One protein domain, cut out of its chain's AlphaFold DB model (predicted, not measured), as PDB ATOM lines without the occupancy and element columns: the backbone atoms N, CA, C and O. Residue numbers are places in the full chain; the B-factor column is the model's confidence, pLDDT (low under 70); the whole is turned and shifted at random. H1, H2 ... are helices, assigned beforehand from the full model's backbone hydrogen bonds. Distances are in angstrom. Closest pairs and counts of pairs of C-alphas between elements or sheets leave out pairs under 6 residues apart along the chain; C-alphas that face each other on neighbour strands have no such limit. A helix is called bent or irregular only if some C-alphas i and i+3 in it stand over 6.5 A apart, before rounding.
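What this domain is: This is residues 2 to 111 of the 111 residues of an uncharacterized protein of bacterium MnTg02 (UniProt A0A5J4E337). Four helices, H1, H2, H3 and H5, make an up-and-down bundle with rather crossed members; H2 and H5 pack together in the middle, with H1 on one side of them and H3 on the other, while the short H4 sits crosswise past the end of H3. The printed part has 110 residues, with five named helices in the order H1 H2 H3 H4 H5 and no named strand; the class is all helix. It is compact, with a radius of gyration of the C-alphas of 13.9 A, and spans 42 by 30 by 24 A.

How they stand to each other: Start with H1, residues 2 to 23, which has a kink of 26 degrees near residue 14. H2, residues 31 to 55, touches it and forms a helical hairpin with it, at a shallow tilt of 33 degrees, only just short of steep, opposite ways; look at the closest C-alphas, those of Gly 19 and Ala 41, 5.1 A apart. H3, residues 64 to 82, makes the next helical hairpin with H2, at a steep tilt of 39 degrees, with the closest C-alphas, Ala 42 and Val 71, 5.2 A apart. H4, residues 84 to 89, touches H3 only at the corner, through residues 80 to 81 of H3 alone, and is about perpendicular to it, at 85 degrees; their closest C-alphas, Pro 81 and Gly 87, are 4.1 A apart. H5, residues 95 to 109, touches H3 at a shallow tilt of 34 degrees, only just short of steep, opposite ways, with the closest C-alphas, Ala 70 and Gly 106, 3.9 A apart. H5 also touches residues 37 to 46 of H2 alone, the same way at a steep tilt of 42 degrees, with the closest C-alphas, Ala 42 and Ala 103, 4.9 A apart. It touches H1 opposite ways at 36 degrees, only just steep, closest at the C-alphas of Gly 15 and Val 100, 5.9 A apart. H1 and H3 are apart. In H2 and H4 every O i to N i+4 pair is within hydrogen-bond range; in H1 17 of 18 are, in H3 13 of 15, in H5 9 of 11.

Where its parts are: Find C-alpha 2 at (157.733, 300.071, 341.760), where H1 begins its 30.9 A. H2 runs 36.4 A from C-alpha 31 at (184.792, 285.469, 364.873). H3 measures 28.5 A, H4 8.8 A and H5 22.0 A, ending at C-alpha 109 at (172.229, 304.733, 351.273). H3 and H5 are irregular, but only just: C-alphas 78 and 81 are 7.0 A apart, and C-alphas 96 and 99 are 6.6 A apart.

The domain as a whole: The two C-alphas farthest apart, those of Lys 57 and Pro 84, are 43.4 A apart. The printed part has no cut and no long link. Its mean pLDDT is 87.7, and no printed residue is under 70.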
ATOM      1  N   LEU A   2     158.010 301.516 341.682       85.06
ATOM      2  CA  LEU A   2     157.733 300.071 341.760       85.06
ATOM      3  C   LEU A   2     158.996 299.196 341.604       85.06
ATOM      4  O   LEU A   2     159.194 298.287 342.396       85.06
ATOM      5  N   GLY A   3     159.885 299.516 340.652       81.94
ATOM      6  CA  GLY A   3     161.143 298.779 340.443       81.94
ATOM      7  C   GLY A   3     162.053 298.755 341.676       81.94
ATOM      8  O   GLY A   3     162.489 297.689 342.089       81.94
ATOM      9  N   ARG A   4     162.259 299.901 342.340       83.75
ATOM     10  CA  ARG A   4     163.013 299.974 343.608       83.75
ATOM     11  C   ARG A   4     162.366 299.139 344.717       83.75
ATOM     12  O   ARG A   4     163.068 298.464 345.458       83.75
ATOM     13  N   LEU A   5     161.038 299.150 344.811       85.12
ATOM     14  CA  LEU A   5     160.309 298.385 345.826       85.12
ATOM     15  C   LEU A   5     160.446 296.872 345.587       85.12
ATOM     16  O   LEU A   5     160.720 296.121 346.520       85.12
ATOM     17  N   VAL A   6     160.360 296.438 344.327       88.56
ATOM     18  CA  VAL A   6     160.637 295.050 343.926       88.56
ATOM     19  C   VAL A   6     162.088 294.672 344.219       88.56
ATOM     20  O   VAL A   6     162.326 293.592 344.752       88.56
ATOM     21  N   LEU A   7     163.050 295.560 343.948       87.50
ATOM     22  CA  LEU A   7     164.462 295.326 344.255       87.50
ATOM     23  C   LEU A   7     164.692 295.120 345.757       87.50
ATOM     24  O   LEU A   7     165.385 294.181 346.136       87.50
ATOM     25  N   ILE A   8     164.074 295.938 346.612       86.00
ATOM     26  CA  ILE A   8     164.162 295.783 348.071       86.00
ATOM     27  C   ILE A   8     163.615 294.419 348.504       86.00
ATOM     28  O   ILE A   8     164.248 293.738 349.307       86.00
ATOM     29  N   LEU A   9     162.479 293.979 347.951       87.88
ATOM     30  CA  LEU A   9     161.913 292.656 348.249       87.88
ATOM     31  C   LEU A   9     162.824 291.514 347.772       87.88
ATOM     32  O   LEU A   9     162.980 290.511 348.471       87.88
ATOM     33  N   LEU A  10     163.455 291.675 346.610       89.00
ATOM     34  CA  LEU A  10     164.438 290.738 346.065       89.00
ATOM     35  C   LEU A  10     165.703 290.676 346.924       89.00
ATOM     36  O   LEU A  10     166.208 289.592 347.187       89.00
ATOM     37  N   GLN A  11     166.195 291.815 347.409       87.00
ATOM     38  CA  GLN A  11     167.338 291.877 348.319       87.00
ATOM     39  C   GLN A  11     167.005 291.280 349.684       87.00
ATOM     40  O   GLN A  11     167.833 290.566 350.243       87.00
ATOM     41  N   LEU A  12     165.790 291.514 350.187       86.31
ATOM     42  CA  LEU A  12     165.318 290.919 351.432       86.31
ATOM     43  C   LEU A  12     165.276 289.398 351.300       86.31
ATOM     44  O   LEU A  12     165.904 288.695 352.077       86.31
ATOM     45  N   SER A  13     164.584 288.881 350.286       86.62
ATOM     46  CA  SER A  13     164.457 287.439 350.073       86.62
ATOM     47  C   SER A  13     165.802 286.792 349.718       86.62
ATOM     48  O   SER A  13     166.244 285.863 350.392       86.62
ATOM     49  N   GLY A  14     166.503 287.300 348.709       86.56
ATOM     50  CA  GLY A  14     167.770 286.741 348.249       86.56
ATOM     51  C   GLY A  14     168.920 286.913 349.244       86.56
ATOM     52  O   GLY A  14     169.704 285.986 349.415       86.56
ATOM     53  N   GLY A  15     169.005 288.037 349.958       83.56
ATOM     54  CA  GLY A  15     169.995 288.243 351.017       83.56
ATOM     55  C   GLY A  15     169.767 287.310 352.206       83.56
ATOM     56  O   GLY A  15     170.715 286.710 352.714       83.56
ATOM     57  N   TRP A  16     168.506 287.127 352.603       84.12
ATOM     58  CA  TRP A  16     168.125 286.283 353.733       84.12
ATOM     59  C   TRP A  16     168.362 284.803 353.450       84.12
ATOM     60  O   TRP A  16     169.058 284.127 354.205       84.12
ATOM     61  N   TYR A  17     167.839 284.289 352.336       85.75
ATOM     62  CA  TYR A  17     168.020 282.882 351.980       85.75
ATOM     63  C   TYR A  17     169.426 282.607 351.446       85.75
ATOM     64  O   TYR A  17     170.073 281.650 351.875       85.75
ATOM     65  N   GLY A  18     169.923 283.452 350.543       81.62
ATOM     66  CA  GLY A  18     171.216 283.274 349.887       81.62
ATOM     67  C   GLY A  18     172.387 283.421 350.851       81.62
ATOM     68  O   GLY A  18     173.250 282.547 350.886       81.62
ATOM     69  N   GLY A  19     172.397 284.461 351.692       77.44
ATOM     70  CA  GLY A  19     173.481 284.678 352.653       77.44
ATOM     71  C   GLY A  19     173.625 283.522 353.647       77.44
ATOM     72  O   GLY A  19     174.732 283.049 353.906       77.44
ATOM     73  N   ILE A  20     172.504 283.013 354.164       79.44
ATOM     74  CA  ILE A  20     172.501 281.912 355.138       79.44
ATOM     75  C   ILE A  20     172.857 280.583 354.480       79.44
ATOM     76  O   ILE A  20     173.577 279.777 355.071       79.44
ATOM     77  N   LEU A  21     172.374 280.343 353.259       84.69
ATOM     78  CA  LEU A  21     172.715 279.144 352.503       84.69
ATOM     79  C   LEU A  21     174.218 279.092 352.212       84.69
ATOM     80  O   LEU A  21     174.842 278.058 352.441       84.69
ATOM     81  N   LEU A  22     174.804 280.210 351.776       83.19
ATOM     82  CA  LEU A  22     176.233 280.309 351.477       83.19
ATOM     83  C   LEU A  22     177.103 280.103 352.723       83.19
ATOM     84  O   LEU A  22     178.140 279.449 352.637       83.19
ATOM     85  N   LEU A  23     176.653 280.556 353.897       82.44
ATOM     86  CA  LEU A  23     177.360 280.337 355.162       82.44
ATOM     87  C   LEU A  23     177.554 278.847 355.499       82.44
ATOM     88  O   LEU A  23     178.502 278.498 356.202       82.44
ATOM     89  N   LYS A  24     176.671 277.952 355.033       83.81
ATOM     90  CA  LYS A  24     176.779 276.505 355.307       83.81
ATOM     91  C   LYS A  24     178.011 275.873 354.662       83.81
ATOM     92  O   LYS A  24     178.500 274.868 355.164       83.81
ATOM     93  N   TYR A  25     178.507 276.466 353.580       86.00
ATOM     94  CA  TYR A  25     179.675 275.981 352.848       86.00
ATOM     95  C   TYR A  25     180.992 276.556 353.373       86.00
ATOM     96  O   TYR A  25     182.052 276.189 352.879       86.00
ATOM     97  N   VAL A  26     180.941 277.456 354.360       81.69
ATOM     98  CA  VAL A  26     182.128 278.082 354.945       81.69
ATOM     99  C   VAL A  26     182.527 277.306 356.207       81.69
ATOM    100  O   VAL A  26     181.838 277.424 357.225       81.69
ATOM    101  N   PRO A  27     183.634 276.538 356.194       85.00
ATOM    102  CA  PRO A  27     184.075 275.733 357.332       85.00
ATOM    103  C   PRO A  27     184.829 276.592 358.363       85.00
ATOM    104  O   PRO A  27     185.973 276.317 358.712       85.00
ATOM    105  N   LEU A  28     184.206 277.675 358.830       85.62
ATOM    106  CA  LEU A  28     184.761 278.579 359.837       85.62
ATOM    107  C   LEU A  28     183.876 278.589 361.084       85.62
ATOM    108  O   LEU A  28     182.655 278.468 361.004       85.62
ATOM    109  N   SER A  29     184.491 278.805 362.244       83.94
ATOM    110  CA  SER A  29     183.815 278.942 363.539       83.94
ATOM    111  C   SER A  29     184.234 280.231 364.247       83.94
ATOM    112  O   SER A  29     185.314 280.759 363.992       83.94
ATOM    113  N   GLY A  30     183.394 280.739 365.152       84.94
ATOM    114  CA  GLY A  30     183.698 281.937 365.945       84.94
ATOM    115  C   GLY A  30     183.769 283.227 365.116       84.94
ATOM    116  O   GLY A  30     183.018 283.398 364.156       84.94
ATOM    117  N   ALA A  31     184.673 284.139 365.485       83.75
ATOM    118  CA  ALA A  31     184.792 285.469 364.873       83.75
ATOM    119  C   ALA A  31     185.083 285.460 363.351       83.75
ATOM    120  O   ALA A  31     184.409 286.202 362.632       83.75
ATOM    121  N   PRO A  32     185.974 284.600 362.810       86.75
ATOM    122  CA  PRO A  32     186.196 284.512 361.363       86.75
ATOM    123  C   PRO A  32     184.927 284.190 360.566       86.75
ATOM    124  O   PRO A  32     184.740 284.695 359.459       86.75
ATOM    125  N   ARG A  33     184.019 283.390 361.141       88.12
ATOM    126  CA  ARG A  33     182.740 283.049 360.509       88.12
ATOM    127  C   ARG A  33     181.835 284.274 360.364       88.12
ATOM    128  O   ARG A  33     181.179 284.422 359.340       88.12
ATOM    129  N   VAL A  34     181.815 285.151 361.370       87.75
ATOM    130  CA  VAL A  34     181.017 286.388 361.358       87.75
ATOM    131  C   VAL A  34     181.533 287.348 360.288       87.75
ATOM    132  O   VAL A  34     180.744 287.887 359.520       87.75
ATOM    133  N   VAL A  35     182.855 287.504 360.178       89.25
ATOM    134  CA  VAL A  35     183.475 288.350 359.144       89.25
ATOM    135  C   VAL A  35     183.176 287.817 357.744       89.25
ATOM    136  O   VAL A  35     182.745 288.574 356.875       89.25
ATOM    137  N   ALA A  36     183.336 286.507 357.529       90.19
ATOM    138  CA  ALA A  36     182.985 285.880 356.257       90.19
ATOM    139  C   ALA A  36     181.510 286.120 355.909       90.19
ATOM    140  O   ALA A  36     181.180 286.442 354.771       90.19
ATOM    141  N   PHE A  37     180.625 286.028 356.900       90.56
ATOM    142  CA  PHE A  37     179.207 286.265 356.698       90.56
ATOM    143  C   PHE A  37     178.870 287.712 356.331       90.56
ATOM    144  O   PHE A  37     178.063 287.924 355.434       90.56
ATOM    145  N   VAL A  38     179.503 288.698 356.972       93.06
ATOM    146  CA  VAL A  38     179.368 290.123 356.622       93.06
ATOM    147  C   VAL A  38     179.702 290.350 355.150       93.06
ATOM    148  O   VAL A  38     178.933 290.981 354.426       93.06
ATOM    149  N   ILE A  39     180.823 289.787 354.694       93.44
ATOM    150  CA  ILE A  39     181.275 289.907 353.305       93.44
ATOM    151  C   ILE A  39     180.282 289.220 352.360       93.44
ATOM    152  O   ILE A  39     179.851 289.823 351.380       93.44
ATOM    153  N   ILE A  40     179.876 287.985 352.669       92.81
ATOM    154  CA  ILE A  40     178.908 287.224 351.870       92.81
ATOM    155  C   ILE A  40     177.581 287.978 351.758       92.81
ATOM    156  O   ILE A  40     177.061 288.132 350.657       92.81
ATOM    157  N   ALA A  41     177.042 288.473 352.872       92.31
ATOM    158  CA  ALA A  41     175.784 289.207 352.898       92.31
ATOM    159  C   ALA A  41     175.848 290.464 352.019       92.31
ATOM    160  O   ALA A  41     174.965 290.674 351.187       92.31
ATOM    161  N   ALA A  42     176.917 291.258 352.142       93.00
ATOM    162  CA  ALA A  42     177.116 292.454 351.329       93.00
ATOM    163  C   ALA A  42     177.234 292.134 349.832       93.00
ATOM    164  O   ALA A  42     176.574 292.777 349.016       93.00
ATOM    165  N   ILE A  43     178.012 291.108 349.471       93.38
ATOM    166  CA  ILE A  43     178.168 290.674 348.077       93.38
ATOM    167  C   ILE A  43     176.831 290.198 347.507       93.38
ATOM    168  O   ILE A  43     176.464 290.613 346.412       93.38
ATOM    169  N   VAL A  44     176.084 289.362 348.233       93.00
ATOM    170  CA  VAL A  44     174.785 288.848 347.772       93.00
ATOM    171  C   VAL A  44     173.803 289.993 347.536       93.00
ATOM    172  O   VAL A  44     173.207 290.071 346.464       93.00
ATOM    173  N   VAL A  45     173.659 290.910 348.496       92.75
ATOM    174  CA  VAL A  45     172.760 292.071 348.375       92.75
ATOM    175  C   VAL A  45     173.153 292.959 347.195       92.75
ATOM    176  O   VAL A  45     172.287 293.383 346.425       92.75
ATOM    177  N   TRP A  46     174.451 293.217 347.025       93.75
ATOM    178  CA  TRP A  46     174.958 294.020 345.919       93.75
ATOM    179  C   TRP A  46     174.742 293.335 344.567       93.75
ATOM    180  O   TRP A  46     174.253 293.981 343.645       93.75
ATOM    181  N   LEU A  47     175.007 292.029 344.450       92.19
ATOM    182  CA  LEU A  47     174.761 291.254 343.228       92.19
ATOM    183  C   LEU A  47     173.279 291.236 342.851       92.19
ATOM    184  O   LEU A  47     172.950 291.427 341.683       92.19
ATOM    185  N   ILE A  48     172.379 291.071 343.824       92.62
ATOM    186  CA  ILE A  48     170.933 291.206 343.593       92.62
ATOM    187  C   ILE A  48     170.605 292.618 343.101       92.62
ATOM    188  O   ILE A  48     169.778 292.776 342.210       92.62
ATOM    189  N   GLY A  49     171.279 293.633 343.642       88.81
ATOM    190  CA  GLY A  49     171.216 295.010 343.164       88.81
ATOM    191  C   GLY A  49     171.615 295.156 341.693       88.81
ATOM    192  O   GLY A  49     170.880 295.746 340.906       88.81
ATOM    193  N   VAL A  50     172.767 294.592 341.315       90.62
ATOM    194  CA  VAL A  50     173.301 294.627 339.945       90.62
ATOM    195  C   VAL A  50     172.344 293.933 338.982       90.62
ATOM    196  O   VAL A  50     171.944 294.522 337.987       90.62
ATOM    197  N   VAL A  51     171.939 292.701 339.295       91.00
ATOM    198  CA  VAL A  51     171.020 291.917 338.458       91.00
ATOM    199  C   VAL A  51     169.643 292.582 338.396       91.00
ATOM    200  O   VAL A  51     169.034 292.666 337.334       91.00
ATOM    201  N   GLY A  52     169.161 293.103 339.523       88.31
ATOM    202  CA  GLY A  52     167.891 293.809 339.609       88.31
ATOM    203  C   GLY A  52     167.863 295.082 338.765       88.31
ATOM    204  O   GLY A  52     166.840 295.343 338.144       88.31
ATOM    205  N   ALA A  53     168.965 295.830 338.678       87.81
ATOM    206  CA  ALA A  53     169.060 297.019 337.830       87.81
ATOM    207  C   ALA A  53     168.976 296.704 336.325       87.81
ATOM    208  O   ALA A  53     168.454 297.510 335.561       87.81
ATOM    209  N   GLU A  54     169.437 295.525 335.898       88.19
ATOM    210  CA  GLU A  54     169.347 295.087 334.494       88.19
ATOM    211  C   GLU A  54     167.935 294.598 334.121       88.19
ATOM    212  O   GLU A  54     167.497 294.738 332.981       88.19
ATOM    213  N   ILE A  55     167.205 294.017 335.080       90.00
ATOM    214  CA  ILE A  55     165.877 293.425 334.843       90.00
ATOM    215  C   ILE A  55     164.751 294.443 335.083       90.00
ATOM    216  O   ILE A  55     163.731 294.438 334.387       90.00
ATOM    217  N   LEU A  56     164.891 295.305 336.092       87.75
ATOM    218  CA  LEU A  56     163.837 296.203 336.557       87.75
ATOM    219  C   LEU A  56     163.987 297.593 335.940       87.75
ATOM    220  O   LEU A  56     165.021 298.244 336.038       87.75
ATOM    221  N   LYS A  57     162.894 298.111 335.373       80.75
ATOM    222  CA  LYS A  57     162.864 299.482 334.847       80.75
ATOM    223  C   LYS A  57     162.980 300.510 335.975       80.75
ATOM    224  O   LYS A  57     162.312 300.387 337.006       80.75
ATOM    225  N   ASN A  58     163.717 301.592 335.709       81.44
ATOM    226  CA  ASN A  58     163.921 302.724 336.624       81.44
ATOM    227  C   ASN A  58     164.622 302.337 337.937       81.44
ATOM    228  O   ASN A  58     164.236 302.804 339.012       81.44
ATOM    229  N   VAL A  59     165.614 301.453 337.850       83.56
ATOM    230  CA  VAL A  59     166.519 301.116 338.948       83.56
ATOM    231  C   VAL A  59     167.930 301.473 338.504       83.56
ATOM    232  O   VAL A  59     168.368 301.063 337.433       83.56
ATOM    233  N   GLU A  60     168.616 302.280 339.305       85.12
ATOM    234  CA  GLU A  60     169.988 302.685 339.017       85.12
ATOM    235  C   GLU A  60     170.952 301.524 339.248       85.12
ATOM    236  O   GLU A  60     170.750 300.683 340.132       85.12
ATOM    237  N   ARG A  61     171.995 301.464 338.418       86.81
ATOM    238  CA  ARG A  61     173.010 300.423 338.524       86.81
ATOM    239  C   ARG A  61     173.908 300.729 339.724       86.81
ATOM    240  O   ARG A  61     174.527 301.793 339.744       86.81
ATOM    241  N   PRO A  62     174.041 299.800 340.681       87.38
ATOM    242  CA  PRO A  62     174.807 300.065 341.883       87.38
ATOM    243  C   PRO A  62     176.294 300.230 341.605       87.38
ATOM    244  O   PRO A  62     176.908 299.470 340.851       87.38
ATOM    245  N   SER A  63     176.872 301.225 342.268       89.38
ATOM    246  CA  SER A  63     178.290 301.555 342.191       89.38
ATOM    247  C   SER A  63     179.146 300.630 343.068       89.38
ATOM    248  O   SER A  63     178.651 299.865 343.901       89.38
ATOM    249  N   THR A  64     180.467 300.726 342.919       88.81
ATOM    250  CA  THR A  64     181.426 300.112 343.852       88.81
ATOM    251  C   THR A  64     181.354 300.738 345.246       88.81
ATOM    252  O   THR A  64     181.590 300.047 346.236       88.81
ATOM    253  N   ALA A  65     180.961 302.013 345.346       90.00
ATOM    254  CA  ALA A  65     180.709 302.662 346.628       90.00
ATOM    255  C   ALA A  65     179.535 301.999 347.367       90.00
ATOM    256  O   ALA A  65     179.651 301.760 348.564       90.00
ATOM    257  N   ALA A  66     178.474 301.598 346.654       90.62
ATOM    258  CA  ALA A  66     177.345 300.872 347.242       90.62
ATOM    259  C   ALA A  66     177.742 299.502 347.820       90.62
ATOM    260  O   ALA A  66     177.182 299.066 348.825       90.62
ATOM    261  N   LEU A  67     178.732 298.823 347.227       91.44
ATOM    262  CA  LEU A  67     179.300 297.606 347.814       91.44
ATOM    263  C   LEU A  67     180.076 297.926 349.098       91.44
ATOM    264  O   LEU A  67     179.895 297.251 350.110       91.44
ATOM    265  N   ALA A  68     180.924 298.956 349.074       93.19
ATOM    266  CA  ALA A  68     181.717 299.347 350.237       93.19
ATOM    267  C   ALA A  68     180.827 299.752 351.423       93.19
ATOM    268  O   ALA A  68     181.047 299.298 352.546       93.19
ATOM    269  N   THR A  69     179.778 300.542 351.183       93.19
ATOM    270  CA  THR A  69     178.827 300.930 352.230       93.19
ATOM    271  C   THR A  69     177.993 299.754 352.716       93.19
ATOM    272  O   THR A  69     177.793 299.631 353.923       93.19
ATOM    273  N   ALA A  70     177.575 298.837 351.835       93.00
ATOM    274  CA  ALA A  70     176.929 297.592 352.245       93.00
ATOM    275  C   ALA A  70     177.818 296.779 353.199       93.00
ATOM    276  O   ALA A  70     177.343 296.342 354.244       93.00
ATOM    277  N   VAL A  71     179.115 296.635 352.903       94.94
ATOM    278  CA  VAL A  71     180.069 295.946 353.792       94.94
ATOM    279  C   VAL A  71     180.192 296.661 355.138       94.94
ATOM    280  O   VAL A  71     180.096 296.014 356.180       94.94
ATOM    281  N   ILE A  72     180.381 297.984 355.136       95.62
ATOM    282  CA  ILE A  72     180.556 298.770 356.367       95.62
ATOM    283  C   ILE A  72     179.317 298.658 357.260       95.62
ATOM    284  O   ILE A  72     179.432 298.342 358.444       95.62
ATOM    285  N   VAL A  73     178.122 298.869 356.707       95.12
ATOM    286  CA  VAL A  73     176.883 298.836 357.495       95.12
ATOM    287  C   VAL A  73     176.548 297.408 357.938       95.12
ATOM    288  O   VAL A  73     176.093 297.216 359.065       95.12
ATOM    289  N   ALA A  74     176.847 296.389 357.128       93.75
ATOM    290  CA  ALA A  74     176.745 294.989 357.541       93.75
ATOM    291  C   ALA A  74     177.680 294.652 358.709       93.75
ATOM    292  O   ALA A  74     177.268 293.961 359.640       93.75
ATOM    293  N   ALA A  75     178.916 295.162 358.691       93.94
ATOM    294  CA  ALA A  75     179.877 294.978 359.774       93.94
ATOM    295  C   ALA A  75     179.397 295.645 361.069       93.94
ATOM    296  O   ALA A  75     179.434 295.026 362.134       93.94
ATOM    297  N   ILE A  76     178.881 296.874 360.972       93.94
ATOM    298  CA  ILE A  76     178.281 297.587 362.108       93.94
ATOM    299  C   ILE A  76     177.105 296.781 362.668       93.94
ATOM    300  O   ILE A  76     177.053 296.532 363.871       93.94
ATOM    301  N   ALA A  77     176.199 296.308 361.810       92.31
ATOM    302  CA  ALA A  77     175.043 295.521 362.227       92.31
ATOM    303  C   ALA A  77     175.439 294.188 362.889       92.31
ATOM    304  O   ALA A  77     174.827 293.785 363.877       92.31
ATOM    305  N   ALA A  78     176.494 293.532 362.398       90.94
ATOM    306  CA  ALA A  78     177.058 292.326 363.004       90.94
ATOM    307  C   ALA A  78     177.649 292.578 364.400       90.94
ATOM    308  O   ALA A  78     177.646 291.679 365.239       90.94
ATOM    309  N   ALA A  79     178.159 293.788 364.642       90.44
ATOM    310  CA  ALA A  79     178.748 294.188 365.913       90.44
ATOM    311  C   ALA A  79     177.709 294.661 366.945       90.44
ATOM    312  O   ALA A  79     178.010 294.665 368.136       90.44
ATOM    313  N   LEU A  80     176.484 295.013 366.531       89.75
ATOM    314  CA  LEU A  80     175.427 295.486 367.439       89.75
ATOM    315  C   LEU A  80     175.172 294.566 368.648       89.75
ATOM    316  O   LEU A  80     175.082 295.091 369.758       89.75
ATOM    317  N   PRO A  81     175.109 293.225 368.512       88.06
ATOM    318  CA  PRO A  81     174.895 292.336 369.656       88.06
ATOM    319  C   PRO A  81     176.022 292.358 370.696       88.06
ATOM    320  O   PRO A  81     175.813 291.904 371.817       88.06
ATOM    321  N   LEU A  82     177.212 292.863 370.342       87.69
ATOM    322  CA  LEU A  82     178.348 292.977 371.262       87.69
ATOM    323  C   LEU A  82     178.158 294.110 372.275       87.69
ATOM    324  O   LEU A  82     178.808 294.116 373.317       87.69
ATOM    325  N   ILE A  83     177.275 295.068 371.982       89.12
ATOM    326  CA  ILE A  83     176.919 296.146 372.901       89.12
ATOM    327  C   ILE A  83     175.885 295.581 373.889       89.12
ATOM    328  O   ILE A  83     174.774 295.278 373.457       89.12
ATOM    329  N   PRO A  84     176.176 295.467 375.201       86.94
ATOM    330  CA  PRO A  84     175.322 294.733 376.147       86.94
ATOM    331  C   PRO A  84     173.863 295.203 376.175       86.94
ATOM    332  O   PRO A  84     172.940 294.390 376.204       86.94
ATOM    333  N   VAL A  85     173.650 296.521 376.102       89.88
ATOM    334  CA  VAL A  85     172.313 297.126 376.048       89.88
ATOM    335  C   VAL A  85     171.558 296.632 374.814       89.88
ATOM    336  O   VAL A  85     170.448 296.127 374.933       89.88
ATOM    337  N   VAL A  86     172.181 296.705 373.636       85.75
ATOM    338  CA  VAL A  86     171.570 296.306 372.361       85.75
ATOM    339  C   VAL A  86     171.388 294.791 372.288       85.75
ATOM    340  O   VAL A  86     170.322 294.326 371.899       85.75
ATOM    341  N   GLY A  87     172.378 294.010 372.722       83.81
ATOM    342  CA  GLY A  87     172.291 292.552 372.782       83.81
ATOM    343  C   GLY A  87     171.119 292.065 373.634       83.81
ATOM    344  O   GLY A  87     170.442 291.119 373.241       83.81
ATOM    345  N   THR A  88     170.815 292.763 374.733       84.81
ATOM    346  CA  THR A  88     169.649 292.466 375.581       84.81
ATOM    347  C   THR A  88     168.330 292.759 374.860       84.81
ATOM    348  O   THR A  88     167.395 291.980 374.969       84.81
ATOM    349  N   PHE A  89     168.244 293.828 374.062       82.38
ATOM    350  CA  PHE A  89     167.052 294.090 373.238       82.38
ATOM    351  C   PHE A  89     166.875 293.087 372.094       82.38
ATOM    352  O   PHE A  89     165.757 292.839 371.649       82.38
ATOM    353  N   LEU A  90     167.975 292.518 371.605       81.88
ATOM    354  CA  LEU A  90     167.978 291.566 370.498       81.88
ATOM    355  C   LEU A  90     167.771 290.113 370.954       81.88
ATOM    356  O   LEU A  90     167.787 289.206 370.117       81.88
ATOM    357  N   THR A  91     167.555 289.862 372.251       78.94
ATOM    358  CA  THR A  91     167.261 288.513 372.750       78.94
ATOM    359  C   THR A  91     165.982 287.981 372.105       78.94
ATOM    360  O   THR A  91     164.916 288.570 372.250       78.94
ATOM    361  N   GLY A  92     166.093 286.860 371.386       75.62
ATOM    362  CA  GLY A  92     164.988 286.249 370.632       75.62
ATOM    363  C   GLY A  92     165.054 286.480 369.120       75.62
ATOM    364  O   GLY A  92     164.381 285.778 368.367       75.62
ATOM    365  N   ILE A  93     165.911 287.391 368.653       79.69
ATOM    366  CA  ILE A  93     166.205 287.570 367.229       79.69
ATOM    367  C   ILE A  93     167.445 286.748 366.882       79.69
ATOM    368  O   ILE A  93     168.466 286.800 367.568       79.69
ATOM    369  N   ASN A  94     167.385 285.993 365.785       81.94
ATOM    370  CA  ASN A  94     168.578 285.337 365.266       81.94
ATOM    371  C   ASN A  94     169.530 286.410 364.713       81.94
ATOM    372  O   ASN A  94     169.262 287.054 363.696       81.94
ATOM    373  N   THR A  95     170.651 286.598 365.401       80.31
ATOM    374  CA  THR A  95     171.659 287.620 365.100       80.31
ATOM    375  C   THR A  95     172.312 287.438 363.730       80.31
ATOM    376  O   THR A  95     172.865 288.397 363.195       80.31
ATOM    377  N   LEU A  96     172.169 286.263 363.101       81.31
ATOM    378  CA  LEU A  96     172.566 286.025 361.710       81.31
ATOM    379  C   LEU A  96     171.735 286.830 360.697       81.31
ATOM    380  O   LEU A  96     172.097 286.885 359.533       81.31
ATOM    381  N   TYR A  97     170.639 287.478 361.082       84.56
ATOM    382  CA  TYR A  97     169.910 288.343 360.149       84.56
ATOM    383  C   TYR A  97     170.449 289.776 360.114       84.56
ATOM    384  O   TYR A  97     170.280 290.474 359.114       84.56
ATOM    385  N   LEU A  98     171.146 290.217 361.164       88.56
ATOM    386  CA  LEU A  98     171.604 291.604 361.291       88.56
ATOM    387  C   LEU A  98     172.580 292.020 360.181       88.56
ATOM    388  O   LEU A  98     172.376 293.087 359.609       88.56
ATOM    389  N   PRO A  99     173.579 291.204 359.793       91.06
ATOM    390  CA  PRO A  99     174.502 291.572 358.721       91.06
ATOM    391  C   PRO A  99     173.812 291.715 357.362       91.06
ATOM    392  O   PRO A  99     174.187 292.580 356.579       91.06
ATOM    393  N   VAL A 100     172.772 290.917 357.092       90.38
ATOM    394  CA  VAL A 100     171.979 291.014 355.855       90.38
ATOM    395  C   VAL A 100     171.192 292.319 355.831       90.38
ATOM    396  O   VAL A 100     171.260 293.061 354.855       90.38
ATOM    397  N   VAL A 101     170.498 292.637 356.926       90.25
ATOM    398  CA  VAL A 101     169.753 293.897 357.053       90.25
ATOM    399  C   VAL A 101     170.700 295.095 356.957       90.25
ATOM    400  O   VAL A 101     170.418 296.046 356.231       90.25
ATOM    401  N   GLY A 102     171.857 295.029 357.618       91.75
ATOM    402  CA  GLY A 102     172.889 296.057 357.528       91.75
ATOM    403  C   GLY A 102     173.405 296.243 356.101       91.75
ATOM    404  O   GLY A 102     173.467 297.371 355.619       91.75
ATOM    405  N   ALA A 103     173.693 295.154 355.386       92.62
ATOM    406  CA  ALA A 103     174.109 295.203 353.985       92.62
ATOM    407  C   ALA A 103     173.067 295.884 353.091       92.62
ATOM    408  O   ALA A 103     173.416 296.725 352.264       92.62
ATOM    409  N   MET A 104     171.788 295.550 353.272       91.50
ATOM    410  CA  MET A 104     170.689 296.172 352.532       91.50
ATOM    411  C   MET A 104     170.609 297.672 352.791       91.50
ATOM    412  O   MET A 104     170.519 298.449 351.846       91.50
ATOM    413  N   ILE A 105     170.685 298.090 354.055       91.38
ATOM    414  CA  ILE A 105     170.665 299.509 354.414       91.38
ATOM    415  C   ILE A 105     171.859 300.229 353.779       91.38
ATOM    416  O   ILE A 105     171.675 301.255 353.130       91.38
ATOM    417  N   GLY A 106     173.069 299.674 353.899       90.00
ATOM    418  CA  GLY A 106     174.271 300.264 353.309       90.00
ATOM    419  C   GLY A 106     174.187 300.401 351.789       90.00
ATOM    420  O   GLY A 106     174.552 301.446 351.252       90.00
ATOM    421  N   TYR A 107     173.626 299.398 351.109       91.12
ATOM    422  CA  TYR A 107     173.358 299.456 349.675       91.12
ATOM    423  C   TYR A 107     172.408 300.610 349.319       91.12
ATOM    424  O   TYR A 107     172.701 301.377 348.409       91.12
ATOM    425  N   GLN A 108     171.293 300.761 350.044       89.12
ATOM    426  CA  GLN A 108     170.268 301.772 349.741       89.12
ATOM    427  C   GLN A 108     170.702 303.209 350.073       89.12
ATOM    428  O   GLN A 108     170.132 304.151 349.539       89.12
ATOM    429  N   ILE A 109     171.690 303.399 350.953       88.06
ATOM    430  CA  ILE A 109     172.229 304.733 351.273       88.06
ATOM    431  C   ILE A 109     173.070 305.293 350.118       88.06
ATOM    432  O   ILE A 109     173.169 306.506 349.954       88.06
ATOM    433  N   SER A 110     173.710 304.425 349.337       84.25
ATOM    434  CA  SER A 110     174.692 304.817 348.314       84.25
ATOM    435  C   SER A 110     174.265 304.469 346.887       84.25
ATOM    436  O   SER A 110     175.106 304.464 345.986       84.25
ATOM    437  N   ASN A 111     172.975 304.180 346.698       78.75
ATOM    438  CA  ASN A 111     172.319 303.852 345.433       78.75
ATOM    439  C   ASN A 111     170.971 304.575 345.307       78.75
ATOM    440  O   ASN A 111     170.362 304.532 344.219       78.75
TER     441      ASN A 111